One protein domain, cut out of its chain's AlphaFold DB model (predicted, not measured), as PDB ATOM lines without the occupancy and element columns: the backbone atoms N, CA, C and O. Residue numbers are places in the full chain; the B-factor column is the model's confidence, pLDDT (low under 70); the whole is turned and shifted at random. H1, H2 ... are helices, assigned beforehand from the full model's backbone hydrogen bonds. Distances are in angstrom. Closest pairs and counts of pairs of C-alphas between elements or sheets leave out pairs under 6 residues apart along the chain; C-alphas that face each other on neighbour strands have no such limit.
ATOM      1  N   VAL A  37     -13.840 -19.571  39.274       30.33
ATOM      2  CA  VAL A  37     -14.912 -20.136  40.120       30.33
ATOM      3  C   VAL A  37     -14.960 -21.670  40.026       30.33
ATOM      4  O   VAL A  37     -15.937 -22.270  39.591       30.33
ATOM      5  N   TYR A  38     -13.914 -22.343  40.511       31.97
ATOM      6  CA  TYR A  38     -13.984 -23.772  40.842       31.97
ATOM      7  C   TYR A  38     -14.716 -23.976  42.179       31.97
ATOM      8  O   TYR A  38     -14.120 -24.329  43.199       31.97
ATOM      9  N   ARG A  39     -16.031 -23.722  42.192       28.81
ATOM     10  CA  ARG A  39     -16.919 -24.081  43.307       28.81
ATOM     11  C   ARG A  39     -18.385 -24.098  42.892       28.81
ATOM     12  O   ARG A  39     -18.843 -23.197  42.203       28.81
ATOM     13  N   GLN A  40     -19.133 -25.063  43.426       33.53
ATOM     14  CA  GLN A  40     -20.585 -24.939  43.528       33.53
ATOM     15  C   GLN A  40     -20.900 -23.757  44.458       33.53
ATOM     16  O   GLN A  40     -20.518 -23.768  45.630       33.53
ATOM     17  N   VAL A  41     -21.562 -22.742  43.910       29.84
ATOM     18  CA  VAL A  41     -22.138 -21.582  44.602       29.84
ATOM     19  C   VAL A  41     -23.544 -21.407  44.031       29.84
ATOM     20  O   VAL A  41     -23.760 -21.726  42.862       29.84
ATOM     21  N   ASP A  42     -24.508 -20.966  44.839       36.28
ATOM     22  CA  ASP A  42     -25.918 -20.943  44.440       36.28
ATOM     23  C   ASP A  42     -26.161 -20.100  43.173       36.28
ATOM     24  O   ASP A  42     -25.887 -18.899  43.141       36.28
ATOM     25  N   SER A  43     -26.707 -20.757  42.142       49.12
ATOM     26  CA  SER A  43     -26.872 -20.271  40.760       49.12
ATOM     27  C   SER A  43     -27.424 -18.838  40.666       49.12
ATOM     28  O   SER A  43     -26.843 -17.970  40.015       49.12
ATOM     29  N   VAL A  44     -28.471 -18.546  41.443       48.34
ATOM     30  CA  VAL A  44     -29.155 -17.239  41.485       48.34
ATOM     31  C   VAL A  44     -28.232 -16.086  41.921       48.34
ATOM     32  O   VAL A  44     -28.394 -14.959  41.457       48.34
ATOM     33  N   ALA A  45     -27.257 -16.342  42.800       42.69
ATOM     34  CA  ALA A  45     -26.303 -15.323  43.242       42.69
ATOM     35  C   ALA A  45     -25.178 -15.108  42.216       42.69
ATOM     36  O   ALA A  45     -24.712 -13.979  42.041       42.69
ATOM     37  N   LEU A  46     -24.770 -16.173  41.517       50.91
ATOM     38  CA  LEU A  46     -23.803 -16.089  40.426       50.91
ATOM     39  C   LEU A  46     -24.378 -15.271  39.264       50.91
ATOM     40  O   LEU A  46     -23.740 -14.319  38.828       50.91
ATOM     41  N   ASP A  47     -25.608 -15.547  38.835       57.88
ATOM     42  CA  ASP A  47     -26.245 -14.831  37.724       57.88
ATOM     43  C   ASP A  47     -26.473 -13.335  37.983       57.88
ATOM     44  O   ASP A  47     -26.351 -12.523  37.062       57.88
ATOM     45  N   GLN A  48     -26.771 -12.929  39.223       61.78
ATOM     46  CA  GLN A  48     -26.834 -11.504  39.571       61.78
ATOM     47  C   GLN A  48     -25.451 -10.844  39.452       61.78
ATOM     48  O   GLN A  48     -25.346  -9.715  38.965       61.78
ATOM     49  N   SER A  49     -24.382 -11.566  39.810       62.56
ATOM     50  CA  SER A  49     -23.004 -11.125  39.572       62.56
ATOM     51  C   SER A  49     -22.676 -11.056  38.077       62.56
ATOM     52  O   SER A  49     -22.079 -10.072  37.650       62.56
ATOM     53  N   THR A  50     -23.104 -12.031  37.267       68.19
ATOM     54  CA  THR A  50     -22.922 -12.044  35.803       68.19
ATOM     55  C   THR A  50     -23.681 -10.898  35.132       68.19
ATOM     56  O   THR A  50     -23.131 -10.190  34.295       68.19
ATOM     57  N   THR A  51     -24.922 -10.631  35.551       67.88
ATOM     58  CA  THR A  51     -25.732  -9.507  35.049       67.88
ATOM     59  C   THR A  51     -25.080  -8.161  35.385       67.88
ATOM     60  O   THR A  51     -25.019  -7.266  34.539       67.88
ATOM     61  N   GLY A  52     -24.532  -8.028  36.599       67.81
ATOM     62  CA  GLY A  52     -23.741  -6.866  37.006       67.81
ATOM     63  C   GLY A  52     -22.434  -6.725  36.219       67.81
ATOM     64  O   GLY A  52     -22.116  -5.627  35.766       67.81
ATOM     65  N   ALA A  53     -21.707  -7.824  36.002       70.44
ATOM     66  CA  ALA A  53     -20.469  -7.854  35.226       70.44
ATOM     67  C   ALA A  53     -20.706  -7.447  33.765       70.44
ATOM     68  O   ALA A  53     -20.041  -6.530  33.286       70.44
ATOM     69  N   ILE A  54     -21.713  -8.024  33.098       72.00
ATOM     70  CA  ILE A  54     -22.123  -7.627  31.745       72.00
ATOM     71  C   ILE A  54     -22.506  -6.144  31.722       72.00
ATOM     72  O   ILE A  54     -21.981  -5.389  30.907       72.00
ATOM     73  N   SER A  55     -23.373  -5.684  32.633       70.25
ATOM     74  CA  SER A  55     -23.815  -4.283  32.630       70.25
ATOM     75  C   SER A  55     -22.665  -3.295  32.865       70.25
ATOM     76  O   SER A  55     -22.656  -2.235  32.241       70.25
ATOM     77  N   ASN A  56     -21.680  -3.647  33.697       73.00
ATOM     78  CA  ASN A  56     -20.472  -2.848  33.894       73.00
ATOM     79  C   ASN A  56     -19.561  -2.897  32.658       73.00
ATOM     80  O   ASN A  56     -19.226  -1.844  32.135       73.00
ATOM     81  N   ARG A  57     -19.257  -4.080  32.099       73.25
ATOM     82  CA  ARG A  57     -18.439  -4.211  30.877       73.25
ATOM     83  C   ARG A  57     -19.033  -3.476  29.673       73.25
ATOM     84  O   ARG A  57     -18.279  -2.946  28.863       73.25
ATOM     85  N   ILE A  58     -20.361  -3.418  29.551       71.38
ATOM     86  CA  ILE A  58     -21.043  -2.649  28.499       71.38
ATOM     87  C   ILE A  58     -20.938  -1.140  28.776       71.38
ATOM     88  O   ILE A  58     -20.644  -0.380  27.855       71.38
ATOM     89  N   LYS A  59     -21.088  -0.695  30.032       72.81
ATOM     90  CA  LYS A  59     -20.868   0.712  30.421       72.81
ATOM     91  C   LYS A  59     -19.420   1.159  30.204       72.81
ATOM     92  O   LYS A  59     -19.209   2.217  29.623       72.81
ATOM     93  N   ASP A  60     -18.446   0.344  30.594       69.62
ATOM     94  CA  ASP A  60     -17.016   0.626  30.437       69.62
ATOM     95  C   ASP A  60     -16.571   0.555  28.964       69.62
ATOM     96  O   ASP A  60     -15.734   1.344  28.525       69.62
ATOM     97  N   GLY A  61     -17.132  -0.383  28.190       60.59
ATOM     98  CA  GLY A  61     -16.768  -0.630  26.792       60.59
ATOM     99  C   GLY A  61     -17.436   0.296  25.772       60.59
ATOM    100  O   GLY A  61     -16.836   0.573  24.737       60.59
ATOM    101  N   LEU A  62     -18.654   0.783  26.045       64.00
ATOM    102  CA  LEU A  62     -19.386   1.696  25.152       64.00
ATOM    103  C   LEU A  62     -19.426   3.142  25.664       64.00
ATOM    104  O   LEU A  62     -19.609   4.055  24.863       64.00
ATOM    105  N   GLY A  63     -19.261   3.376  26.973       54.28
ATOM    106  CA  GLY A  63     -19.076   4.692  27.614       54.28
ATOM    107  C   GLY A  63     -20.249   5.685  27.544       54.28
ATOM    108  O   GLY A  63     -20.295   6.634  28.324       54.28
ATOM    109  N   SER A  64     -21.174   5.495  26.602       60.22
ATOM    110  CA  SER A  64     -22.219   6.447  26.219       60.22
ATOM    111  C   SER A  64     -23.473   5.762  25.645       60.22
ATOM    112  O   SER A  64     -24.274   6.432  24.995       60.22
ATOM    113  N   LEU A  65     -23.649   4.451  25.858       68.81
ATOM    114  CA  LEU A  65     -24.899   3.763  25.518       68.81
ATOM    115  C   LEU A  65     -26.018   4.280  26.438       68.81
ATOM    116  O   LEU A  65     -25.807   4.361  27.650       68.81
ATOM    117  N   GLU A  66     -27.185   4.631  25.891       71.12
ATOM    118  CA  GLU A  66     -28.298   5.126  26.708       71.12
ATOM    119  C   GLU A  66     -28.742   4.113  27.775       71.12
ATOM    120  O   GLU A  66     -28.799   2.902  27.535       71.12
ATOM    121  N   ASP A  67     -29.169   4.625  28.937       75.44
ATOM    122  CA  ASP A  67     -29.776   3.817  30.003       75.44
ATOM    123  C   ASP A  67     -30.976   2.995  29.491       75.44
ATOM    124  O   ASP A  67     -31.222   1.896  29.982       75.44
ATOM    125  N   ASN A  68     -31.681   3.476  28.460       78.06
ATOM    126  CA  ASN A  68     -32.757   2.757  27.773       78.06
ATOM    127  C   ASN A  68     -32.286   1.400  27.219       78.06
ATOM    128  O   ASN A  68     -32.837   0.361  27.579       78.06
ATOM    129  N   MET A  69     -31.220   1.389  26.414       79.94
ATOM    130  CA  MET A  69     -30.653   0.160  25.847       79.94
ATOM    131  C   MET A  69     -30.031  -0.737  26.923       79.94
ATOM    132  O   MET A  69     -30.160  -1.958  26.866       79.94
ATOM    133  N   LEU A  70     -29.414  -0.149  27.954       80.12
ATOM    134  CA  LEU A  70     -28.913  -0.903  29.107       80.12
ATOM    135  C   LEU A  70     -30.047  -1.619  29.862       80.12
ATOM    136  O   LEU A  70     -29.870  -2.768  30.269       80.12
ATOM    137  N   ASN A  71     -31.222  -0.993  29.994       83.44
ATOM    138  CA  ASN A  71     -32.412  -1.618  30.576       83.44
ATOM    139  C   ASN A  71     -32.957  -2.760  29.697       83.44
ATOM    140  O   ASN A  71     -33.356  -3.788  30.242       83.44
ATOM    141  N   VAL A  72     -32.932  -2.632  28.361       85.12
ATOM    142  CA  VAL A  72     -33.274  -3.735  27.435       85.12
ATOM    143  C   VAL A  72     -32.319  -4.914  27.637       85.12
ATOM    144  O   VAL A  72     -32.756  -6.038  27.879       85.12
ATOM    145  N   ILE A  73     -31.010  -4.667  27.640       82.88
ATOM    146  CA  ILE A  73     -30.000  -5.717  27.832       82.88
ATOM    147  C   ILE A  73     -30.183  -6.411  29.197       82.88
ATOM    148  O   ILE A  73     -30.206  -7.640  29.271       82.88
ATOM    149  N   GLN A  74     -30.412  -5.655  30.278       81.19
ATOM    150  CA  GLN A  74     -30.693  -6.221  31.606       81.19
ATOM    151  C   GLN A  74     -32.008  -7.021  31.660       81.19
ATOM    152  O   GLN A  74     -32.031  -8.096  32.262       81.19
ATOM    153  N   LYS A  75     -33.087  -6.551  31.014       85.25
ATOM    154  CA  LYS A  75     -34.375  -7.263  30.862       85.25
ATOM    155  C   LYS A  75     -34.169  -8.648  30.242       85.25
ATOM    156  O   LYS A  75     -34.707  -9.635  30.748       85.25
ATOM    157  N   TYR A  76     -33.372  -8.733  29.181       84.19
ATOM    158  CA  TYR A  76     -33.121  -9.983  28.464       84.19
ATOM    159  C   TYR A  76     -32.160 -10.924  29.203       84.19
ATOM    160  O   TYR A  76     -32.472 -12.105  29.350       84.19
ATOM    161  N   ILE A  77     -31.070 -10.420  29.787       79.31
ATOM    162  CA  ILE A  77     -30.176 -11.239  30.631       79.31
ATOM    163  C   ILE A  77     -30.925 -11.782  31.861       79.31
ATOM    164  O   ILE A  77     -30.745 -12.941  32.234       79.31
ATOM    165  N   SER A  78     -31.844 -11.004  32.441       77.75
ATOM    166  CA  SER A  78     -32.697 -11.470  33.545       77.75
ATOM    167  C   SER A  78     -33.625 -12.619  33.121       77.75
ATOM    168  O   SER A  78     -33.787 -13.572  33.882       77.75
ATOM    169  N   ARG A  79     -34.192 -12.586  31.900       76.94
ATOM    170  CA  ARG A  79     -34.967 -13.717  31.339       76.94
ATOM    171  C   ARG A  79     -34.118 -14.981  31.209       76.94
ATOM    172  O   ARG A  79     -34.610 -16.059  31.526       76.94
ATOM    173  N   LEU A  80     -32.862 -14.852  30.773       71.50
ATOM    174  CA  LEU A  80     -31.933 -15.982  30.687       71.50
ATOM    175  C   LEU A  80     -31.622 -16.550  32.082       71.50
ATOM    176  O   LEU A  80     -31.669 -17.764  32.274       71.50
ATOM    177  N   SER A  81     -31.383 -15.680  33.067       63.12
ATOM    178  CA  SER A  81     -31.036 -16.075  34.438       63.12
ATOM    179  C   SER A  81     -32.137 -16.849  35.170       63.12
ATOM    180  O   SER A  81     -31.882 -17.930  35.698       63.12
ATOM    181  N   ILE A  82     -33.367 -16.322  35.185       51.38
ATOM    182  CA  ILE A  82     -34.471 -16.762  36.070       51.38
ATOM    183  C   ILE A  82     -34.932 -18.221  35.816       51.38
ATOM    184  O   ILE A  82     -35.722 -18.783  36.576       51.38
ATOM    185  N   SER A  83     -34.399 -18.856  34.776       48.81
ATOM    186  CA  SER A  83     -34.727 -20.202  34.305       48.81
ATOM    187  C   SER A  83     -34.235 -21.379  35.170       48.81
ATOM    188  O   SER A  83     -34.615 -22.513  34.893       48.81
ATOM    189  N   ASP A  84     -33.438 -21.149  36.221       43.72
ATOM    190  CA  ASP A  84     -32.857 -22.206  37.079       43.72
ATOM    191  C   ASP A  84     -33.562 -22.350  38.454       43.72
ATOM    192  O   ASP A  84     -32.941 -22.457  39.515       43.72
ATOM    193  N   SER A 104     -33.416 -24.845  26.482       76.31
ATOM    194  CA  SER A 104     -32.566 -25.359  25.418       76.31
ATOM    195  C   SER A 104     -31.731 -24.225  24.830       76.31
ATOM    196  O   SER A 104     -32.163 -23.068  24.785       76.31
ATOM    197  N   ASN A 105     -30.552 -24.540  24.289       76.81
ATOM    198  CA  ASN A 105     -29.762 -23.519  23.606       76.81
ATOM    199  C   ASN A 105     -30.529 -22.872  22.435       76.81
ATOM    200  O   ASN A 105     -30.247 -21.728  22.097       76.81
ATOM    201  N   GLN A 106     -31.547 -23.534  21.866       80.69
ATOM    202  CA  GLN A 106     -32.452 -22.913  20.895       80.69
ATOM    203  C   GLN A 106     -33.285 -21.777  21.501       80.69
ATOM    204  O   GLN A 106     -33.338 -20.699  20.918       80.69
ATOM    205  N   GLU A 107     -33.891 -21.982  22.672       82.69
ATOM    206  CA  GLU A 107     -34.675 -20.954  23.374       82.69
ATOM    207  C   GLU A 107     -33.781 -19.808  23.868       82.69
ATOM    208  O   GLU A 107     -34.149 -18.642  23.751       82.69
ATOM    209  N   ILE A 108     -32.567 -20.116  24.340       84.94
ATOM    210  CA  ILE A 108     -31.541 -19.105  24.650       84.94
ATOM    211  C   ILE A 108     -31.186 -18.300  23.386       84.94
ATOM    212  O   ILE A 108     -31.063 -17.078  23.448       84.94
ATOM    213  N   GLY A 109     -31.066 -18.968  22.234       86.62
ATOM    214  CA  GLY A 109     -30.867 -18.342  20.926       86.62
ATOM    215  C   GLY A 109     -32.019 -17.421  20.521       86.62
ATOM    216  O   GLY A 109     -31.764 -16.280  20.150       86.62
ATOM    217  N   GLU A 110     -33.276 -17.868  20.645       88.19
ATOM    218  CA  GLU A 110     -34.465 -17.029  20.404       88.19
ATOM    219  C   GLU A 110     -34.438 -15.769  21.288       88.19
ATOM    220  O   GLU A 110     -34.544 -14.659  20.770       88.19
ATOM    221  N   VAL A 111     -34.185 -15.911  22.594       88.12
ATOM    222  CA  VAL A 111     -34.125 -14.784  23.543       88.12
ATOM    223  C   VAL A 111     -32.972 -13.814  23.237       88.12
ATOM    224  O   VAL A 111     -33.134 -12.607  23.411       88.12
ATOM    225  N   ILE A 112     -31.818 -14.297  22.766       89.94
ATOM    226  CA  ILE A 112     -30.681 -13.439  22.390       89.94
ATOM    227  C   ILE A 112     -30.927 -12.716  21.052       89.94
ATOM    228  O   ILE A 112     -30.581 -11.541  20.936       89.94
ATOM    229  N   GLN A 113     -31.569 -13.353  20.066       92.94
ATOM    230  CA  GLN A 113     -31.931 -12.682  18.809       92.94
ATOM    231  C   GLN A 113     -33.053 -11.646  19.030       92.94
ATOM    232  O   GLN A 113     -32.914 -10.523  18.551       92.94
ATOM    233  N   GLU A 114     -34.084 -11.955  19.835       92.19
ATOM    234  CA  GLU A 114     -35.098 -10.975  20.280       92.19
ATOM    235  C   GLU A 114     -34.443  -9.727  20.907       92.19
ATOM    236  O   GLU A 114     -34.846  -8.598  20.628       92.19
ATOM    237  N   MET A 115     -33.420  -9.922  21.750       92.00
ATOM    238  CA  MET A 115     -32.681  -8.824  22.378       92.00
ATOM    239  C   MET A 115     -31.971  -7.947  21.338       92.00
ATOM    240  O   MET A 115     -32.025  -6.724  21.445       92.00
ATOM    241  N   TYR A 116     -31.307  -8.540  20.339       93.44
ATOM    242  CA  TYR A 116     -30.648  -7.766  19.283       93.44
ATOM    243  C   TYR A 116     -31.648  -6.988  18.421       93.44
ATOM    244  O   TYR A 116     -31.353  -5.856  18.052       93.44
ATOM    245  N   GLU A 117     -32.831  -7.542  18.140       93.75
ATOM    246  CA  GLU A 117     -33.881  -6.847  17.380       93.75
ATOM    247  C   GLU A 117     -34.512  -5.682  18.164       93.75
ATOM    248  O   GLU A 117     -34.727  -4.615  17.588       93.75
ATOM    249  N   GLU A 118     -34.741  -5.820  19.477       93.25
ATOM    250  CA  GLU A 118     -35.237  -4.708  20.310       93.25
ATOM    251  C   GLU A 118     -34.206  -3.568  20.427       93.25
ATOM    252  O   GLU A 118     -34.584  -2.396  20.441       93.25
ATOM    253  N   ILE A 119     -32.905  -3.888  20.449       90.62
ATOM    254  CA  ILE A 119     -31.820  -2.889  20.466       90.62
ATOM    255  C   ILE A 119     -31.646  -2.240  19.084       90.62
ATOM    256  O   ILE A 119     -31.516  -1.021  19.019       90.62
ATOM    257  N   ASP A 120     -31.671  -3.000  17.984       91.81
ATOM    258  CA  ASP A 120     -31.557  -2.449  16.622       91.81
ATOM    259  C   ASP A 120     -32.715  -1.493  16.307       91.81
ATOM    260  O   ASP A 120     -32.482  -0.395  15.815       91.81
ATOM    261  N   HIS A 121     -33.949  -1.846  16.684       91.62
ATOM    262  CA  HIS A 121     -35.107  -0.964  16.527       91.62
ATOM    263  C   HIS A 121     -34.997   0.315  17.379       91.62
ATOM    264  O   HIS A 121     -35.373   1.398  16.927       91.62
ATOM    265  N   GLU A 122     -34.501   0.229  18.618       90.19
ATOM    266  CA  GLU A 122     -34.328   1.419  19.463       90.19
ATOM    267  C   GLU A 122     -33.167   2.309  18.975       90.19
ATOM    268  O   GLU A 122     -33.290   3.530  19.028       90.19
ATOM    269  N   LEU A 123     -32.105   1.724  18.404       88.44
ATOM    270  CA  LEU A 123     -31.025   2.444  17.716       88.44
ATOM    271  C   LEU A 123     -31.502   3.102  16.410       88.44
ATOM    272  O   LEU A 123     -31.219   4.274  16.187       88.44
ATOM    273  N   GLU A 124     -32.259   2.401  15.562       89.81
ATOM    274  CA  GLU A 124     -32.886   2.994  14.368       89.81
ATOM    275  C   GLU A 124     -33.760   4.199  14.741       89.81
ATOM    276  O   GLU A 124     -33.725   5.225  14.069       89.81
ATOM    277  N   LYS A 125     -34.479   4.105  15.864       89.06
ATOM    278  CA  LYS A 125     -35.313   5.178  16.414       89.06
ATOM    279  C   LYS A 125     -34.520   6.314  17.082       89.06
ATOM    280  O   LYS A 125     -34.997   7.446  17.056       89.06
ATOM    281  N   GLU A 126     -33.344   6.054  17.664       86.38
ATOM    282  CA  GLU A 126     -32.420   7.096  18.156       86.38
ATOM    283  C   GLU A 126     -31.856   7.915  16.985       86.38
ATOM    284  O   GLU A 126     -31.852   9.142  17.043       86.38
ATOM    285  N   TYR A 127     -31.447   7.235  15.908       85.25
ATOM    286  CA  TYR A 127     -30.790   7.819  14.733       85.25
ATOM    287  C   TYR A 127     -31.736   8.049  13.537       85.25
ATOM    288  O   TYR A 127     -31.286   8.130  12.393       85.25
ATOM    289  N   GLN A 128     -33.050   8.149  13.768       88.75
ATOM    290  CA  GLN A 128     -34.055   8.256  12.699       88.75
ATOM    291  C   GLN A 128     -33.823   9.486  11.801       88.75
ATOM    292  O   GLN A 128     -33.947   9.388  10.580       88.75
ATOM    293  N   GLU A 129     -33.444  10.632  12.379       84.81
ATOM    294  CA  GLU A 129     -33.169  11.863  11.620       84.81
ATOM    295  C   GLU A 129     -31.904  11.719  10.744       84.81
ATOM    296  O   GLU A 129     -31.895  12.152   9.590       84.81
ATOM    297  N   GLU A 130     -30.856  11.051  11.240       86.19
ATOM    298  CA  GLU A 130     -29.644  10.739  10.471       86.19
ATOM    299  C   GLU A 130     -29.802   9.576   9.471       86.19
ATOM    300  O   GLU A 130     -29.000   9.472   8.540       86.19
ATOM    301  N   LEU A 131     -30.811   8.710   9.628       86.00
ATOM    302  CA  LEU A 131     -31.170   7.660   8.662       86.00
ATOM    303  C   LEU A 131     -32.042   8.197   7.518       86.00
ATOM    304  O   LEU A 131     -31.858   7.791   6.373       86.00
ATOM    305  N   GLU A 132     -32.946   9.147   7.785       86.56
ATOM    306  CA  GLU A 132     -33.693   9.859   6.734       86.56
ATOM    307  C   GLU A 132     -32.784  10.780   5.887       86.56
ATOM    308  O   GLU A 132     -33.103  11.114   4.740       86.56
ATOM    309  N   ALA A 133     -31.612  11.154   6.410       86.69
ATOM    310  CA  ALA A 133     -30.588  11.898   5.689       86.69
ATOM    311  C   ALA A 133     -29.755  10.990   4.755       86.69
ATOM    312  O   ALA A 133     -28.743  10.419   5.153       86.69
ATOM    313  N   ILE A 134     -30.119  10.951   3.467       77.19
ATOM    314  CA  ILE A 134     -29.455  10.178   2.383       77.19
ATOM    315  C   ILE A 134     -27.916  10.343   2.335       77.19
ATOM    316  O   ILE A 134     -27.206   9.456   1.861       77.19
ATOM    317  N   GLU A 135     -27.373  11.474   2.796       80.50
ATOM    318  CA  GLU A 135     -25.919  11.703   2.838       80.50
ATOM    319  C   GLU A 135     -25.205  10.914   3.952       80.50
ATOM    320  O   GLU A 135     -24.031  10.586   3.783       80.50
ATOM    321  N   HIS A 136     -25.913  10.559   5.032       78.31
ATOM    322  CA  HIS A 136     -25.373   9.891   6.222       78.31
ATOM    323  C   HIS A 136     -25.966   8.502   6.508       78.31
ATOM    324  O   HIS A 136     -25.329   7.753   7.241       78.31
ATOM    325  N   GLU A 137     -27.094   8.110   5.895       82.81
ATOM    326  CA  GLU A 137     -27.762   6.798   6.055       82.81
ATOM    327  C   GLU A 137     -26.769   5.623   6.196       82.81
ATOM    328  O   GLU A 137     -26.836   4.836   7.142       82.81
ATOM    329  N   GLY A 138     -25.796   5.531   5.281       83.56
ATOM    330  CA  GLY A 138     -24.782   4.475   5.286       83.56
ATOM    331  C   GLY A 138     -23.765   4.567   6.431       83.56
ATOM    332  O   GLY A 138     -23.402   3.539   6.997       83.56
ATOM    333  N   GLU A 139     -23.321   5.772   6.800       87.38
ATOM    334  CA  GLU A 139     -22.393   5.987   7.924       87.38
ATOM    335  C   GLU A 139     -23.087   5.662   9.254       87.38
ATOM    336  O   GLU A 139     -22.569   4.893  10.064       87.38
ATOM    337  N   THR A 140     -24.307   6.174   9.425       86.81
ATOM    338  CA  THR A 140     -25.197   5.905  10.556       86.81
ATOM    339  C   THR A 140     -25.459   4.410  10.708       86.81
ATOM    340  O   THR A 140     -25.300   3.857  11.796       86.81
ATOM    341  N   ARG A 141     -25.766   3.701   9.613       88.50
ATOM    342  CA  ARG A 141     -26.008   2.255   9.673       88.50
ATOM    343  C   ARG A 141     -24.759   1.448  10.027       88.50
ATOM    344  O   ARG A 141     -24.880   0.472  10.760       88.50
ATOM    345  N   MET A 142     -23.567   1.875   9.600       87.19
ATOM    346  CA  MET A 142     -22.307   1.265  10.049       87.19
ATOM    347  C   MET A 142     -22.046   1.486  11.551       87.19
ATOM    348  O   MET A 142     -21.478   0.604  12.193       87.19
ATOM    349  N   ILE A 143     -22.481   2.613  12.131       86.56
ATOM    350  CA  ILE A 143     -22.403   2.863  13.584       86.56
ATOM    351  C   ILE A 143     -23.371   1.948  14.351       86.56
ATOM    352  O   ILE A 143     -22.969   1.342  15.347       86.56
ATOM    353  N   ILE A 144     -24.613   1.797  13.874       89.19
ATOM    354  CA  ILE A 144     -25.614   0.889  14.464       89.19
ATOM    355  C   ILE A 144     -25.106  -0.560  14.427       89.19
ATOM    356  O   ILE A 144     -25.043  -1.218  15.466       89.19
ATOM    357  N   ASP A 145     -24.645  -1.026  13.261       90.00
ATOM    358  CA  ASP A 145     -24.087  -2.372  13.091       90.00
ATOM    359  C   ASP A 145     -22.894  -2.605  14.029       90.00
ATOM    360  O   ASP A 145     -22.847  -3.616  14.728       90.00
ATOM    361  N   HIS A 146     -21.957  -1.656  14.118       87.31
ATOM    362  CA  HIS A 146     -20.800  -1.782  15.006       87.31
ATOM    363  C   HIS A 146     -21.187  -1.811  16.494       87.31
ATOM    364  O   HIS A 146     -20.598  -2.566  17.270       87.31
ATOM    365  N   THR A 147     -22.199  -1.036  16.893       87.19
ATOM    366  CA  THR A 147     -22.718  -1.017  18.270       87.19
ATOM    367  C   THR A 147     -23.333  -2.368  18.639       87.19
ATOM    368  O   THR A 147     -23.016  -2.923  19.694       87.19
ATOM    369  N   LEU A 148     -24.129  -2.956  17.739       90.56
ATOM    370  CA  LEU A 148     -24.692  -4.299  17.907       90.56
ATOM    371  C   LEU A 148     -23.602  -5.376  17.991       90.56
ATOM    372  O   LEU A 148     -23.680  -6.252  18.847       90.56
ATOM    373  N   GLU A 149     -22.544  -5.291  17.179       90.50
ATOM    374  CA  GLU A 149     -21.413  -6.228  17.255       90.50
ATOM    375  C   GLU A 149     -20.635  -6.149  18.577       90.50
ATOM    376  O   GLU A 149     -20.101  -7.161  19.036       90.50
ATOM    377  N   LEU A 150     -20.545  -4.967  19.194       87.62
ATOM    378  CA  LEU A 150     -19.914  -4.799  20.506       87.62
ATOM    379  C   LEU A 150     -20.796  -5.368  21.628       87.62
ATOM    380  O   LEU A 150     -20.276  -6.009  22.543       87.62
ATOM    381  N   ILE A 151     -22.120  -5.202  21.533       87.94
ATOM    382  CA  ILE A 151     -23.086  -5.814  22.458       87.94
ATOM    383  C   ILE A 151     -23.068  -7.346  22.314       87.94
ATOM    384  O   ILE A 151     -22.958  -8.040  23.325       87.94
ATOM    385  N   GLU A 152     -23.080  -7.876  21.084       91.19
ATOM    386  CA  GLU A 152     -22.902  -9.305  20.783       91.19
ATOM    387  C   GLU A 152     -21.619  -9.843  21.427       91.19
ATOM    388  O   GLU A 152     -21.663 -10.820  22.177       91.19
ATOM    389  N   HIS A 153     -20.485  -9.172  21.205       88.81
ATOM    390  CA  HIS A 153     -19.209  -9.580  21.783       88.81
ATOM    391  C   HIS A 153     -19.242  -9.606  23.319       88.81
ATOM    392  O   HIS A 153     -18.795 -10.587  23.907       88.81
ATOM    393  N   VAL A 154     -19.758  -8.576  24.003       86.31
ATOM    394  CA  VAL A 154     -19.758  -8.581  25.480       86.31
ATOM    395  C   VAL A 154     -20.720  -9.634  26.040       86.31
ATOM    396  O   VAL A 154     -20.315 -10.402  26.912       86.31
ATOM    397  N   VAL A 155     -21.951  -9.724  25.525       86.19
ATOM    398  CA  VAL A 155     -22.960 -10.674  26.028       86.19
ATOM    399  C   VAL A 155     -22.531 -12.124  25.784       86.19
ATOM    400  O   VAL A 155     -22.525 -12.924  26.718       86.19
ATOM    401  N   CYS A 156     -22.111 -12.473  24.565       88.50
ATOM    402  CA  CYS A 156     -21.747 -13.851  24.235       88.50
ATOM    403  C   CYS A 156     -20.400 -14.298  24.826       88.50
ATOM    404  O   CYS A 156     -20.185 -15.498  24.972       88.50
ATOM    405  N   VAL A 157     -19.492 -13.379  25.186       87.50
ATOM    406  CA  VAL A 157     -18.240 -13.732  25.885       87.50
ATOM    407  C   VAL A 157     -18.478 -13.995  27.375       87.50
ATOM    408  O   VAL A 157     -17.937 -14.969  27.892       87.50
ATOM    409  N   GLU A 158     -19.291 -13.179  28.057       82.88
ATOM    410  CA  GLU A 158     -19.618 -13.390  29.481       82.88
ATOM    411  C   GLU A 158     -20.513 -14.618  29.693       82.88
ATOM    412  O   GLU A 158     -20.316 -15.374  30.638       82.88
ATOM    413  N   LEU A 159     -21.474 -14.853  28.793       84.25
ATOM    414  CA  LEU A 159     -22.348 -16.026  28.857       84.25
ATOM    415  C   LEU A 159     -21.716 -17.293  28.255       84.25
ATOM    416  O   LEU A 159     -22.344 -18.348  28.315       84.25
ATOM    417  N   TYR A 160     -20.506 -17.221  27.679       87.31
ATOM    418  CA  TYR A 160     -19.925 -18.281  26.839       87.31
ATOM    419  C   TYR A 160     -19.981 -19.670  27.484       87.31
ATOM    420  O   TYR A 160     -20.460 -20.615  26.866       87.31
ATOM    421  N   ASP A 161     -19.559 -19.780  28.745       83.94
ATOM    422  CA  ASP A 161     -19.480 -21.060  29.462       83.94
ATOM    423  C   ASP A 161     -20.874 -21.623  29.858       83.94
ATOM    424  O   ASP A 161     -20.963 -22.738  30.367       83.94
ATOM    425  N   ARG A 162     -21.963 -20.874  29.604       79.50
ATOM    426  CA  ARG A 162     -23.377 -21.292  29.730       79.50
ATOM    427  C   ARG A 162     -24.053 -21.555  28.375       79.50
ATOM    428  O   ARG A 162     -24.995 -22.339  28.337       79.50
ATOM    429  N   ILE A 163     -23.611 -20.905  27.290       85.88
ATOM    430  CA  ILE A 163     -24.271 -20.955  25.964       85.88
ATOM    431  C   ILE A 163     -23.480 -21.705  24.875       85.88
ATOM    432  O   ILE A 163     -24.009 -21.969  23.795       85.88
ATOM    433  N   PHE A 164     -22.218 -22.057  25.131       89.06
ATOM    434  CA  PHE A 164     -21.443 -22.956  24.279       89.06
ATOM    435  C   PHE A 164     -21.596 -24.401  24.771       89.06
ATOM    436  O   PHE A 164     -20.997 -24.805  25.765       89.06
TER     437      PHE A 164
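This is residues 37 to 84 and 104 to 164 of the 716 residues of the protein "VPS9 domain-containing protein" of Puccinia triticina (isolate 1-1 / race 1 (BBBD)) (UniProt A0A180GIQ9). Four helices, H1, H2, H3 and H5, form an elongated up-and-down bundle, each running against the one before it. They follow one another round a ring, H5 beside H3, H3 beside H2, H2 beside H1 and H1 beside H5; short H4 lies in the turn from H3 to H5 at one end, and short H6 turns from the end of H5 toward the start of H3. The printed part has 109 residues, with six named helices in the order H1 to H6 and no named strand, and is all helix. It is only just compact, close to loose, with a radius of gyration of the C-alphas of 15.5 A, and spans 55 by 29 by 20 A.

H5, residues 137 to 158, is the hub, touching three helices. Its residues 144 to 148 alone touch residues 116 to 124 of H3, residues 105 to 126; the closest C-alphas are those of Leu 123 and Ile 144, 6.5 A apart. These two run opposite ways at a shallow tilt of 34 degrees, only just short of steep. H3 touches H2, residues 67 to 81, opposite ways at a shallow tilt of 8 degrees, the closest C-alphas being those of Tyr 76 and Met 115, 6.2 A apart. H2 forms a helical hairpin with H1, residues 43 to 62, at a shallow tilt of 28 degrees; the closest C-alphas, of Asp 47 and Ser 81, are 5.9 A apart. Residues 50 to 58 of H1 alone touch residues 151 to 158 of H5, opposite ways at a shallow tilt of 32 degrees, only just short of steep, with the C-alphas of Ile 54 and Val 155 closest at 6.5 A. H1 and H3 are apart, as are H2 and H5. H4, residues 128 to 132, touches H5 only at the corner, closest at the C-alphas of Leu 131 and Glu 137, 4.4 A. H6, residues 160 to 163, is close to H3 but not clearly touching, closest at the C-alphas of Asn 105 and Ile 163, 6.5 A. In H1 to H5 every O i to N i+4 pair is within hydrogen-bond range; H6 is too short for such a pair.

H5 measures 32.0 A from first to last C-alpha; C-alpha 137 is at (-27.762, 6.798, 6.055), and C-alpha 158 is at (-19.618, -13.390, 29.481). H3 measures 31.2 A, H1 28.0 A and H2 20.4 A. H1 begins at C-alpha 43, (-26.872, -20.271, 40.760).

The C-alphas farthest apart, of Gln 40 and Glu 135, are 55.0 A apart. Residues 85 to 103 are not printed, and C-alphas 84 and 104 are 12.1 A apart across this cut, on the link from H2 to H3. The links printed whole are tight. The mean pLDDT of the printed part is 76.6; residues 37 to 52, 60 to 65 and 81 to 84 are under 70.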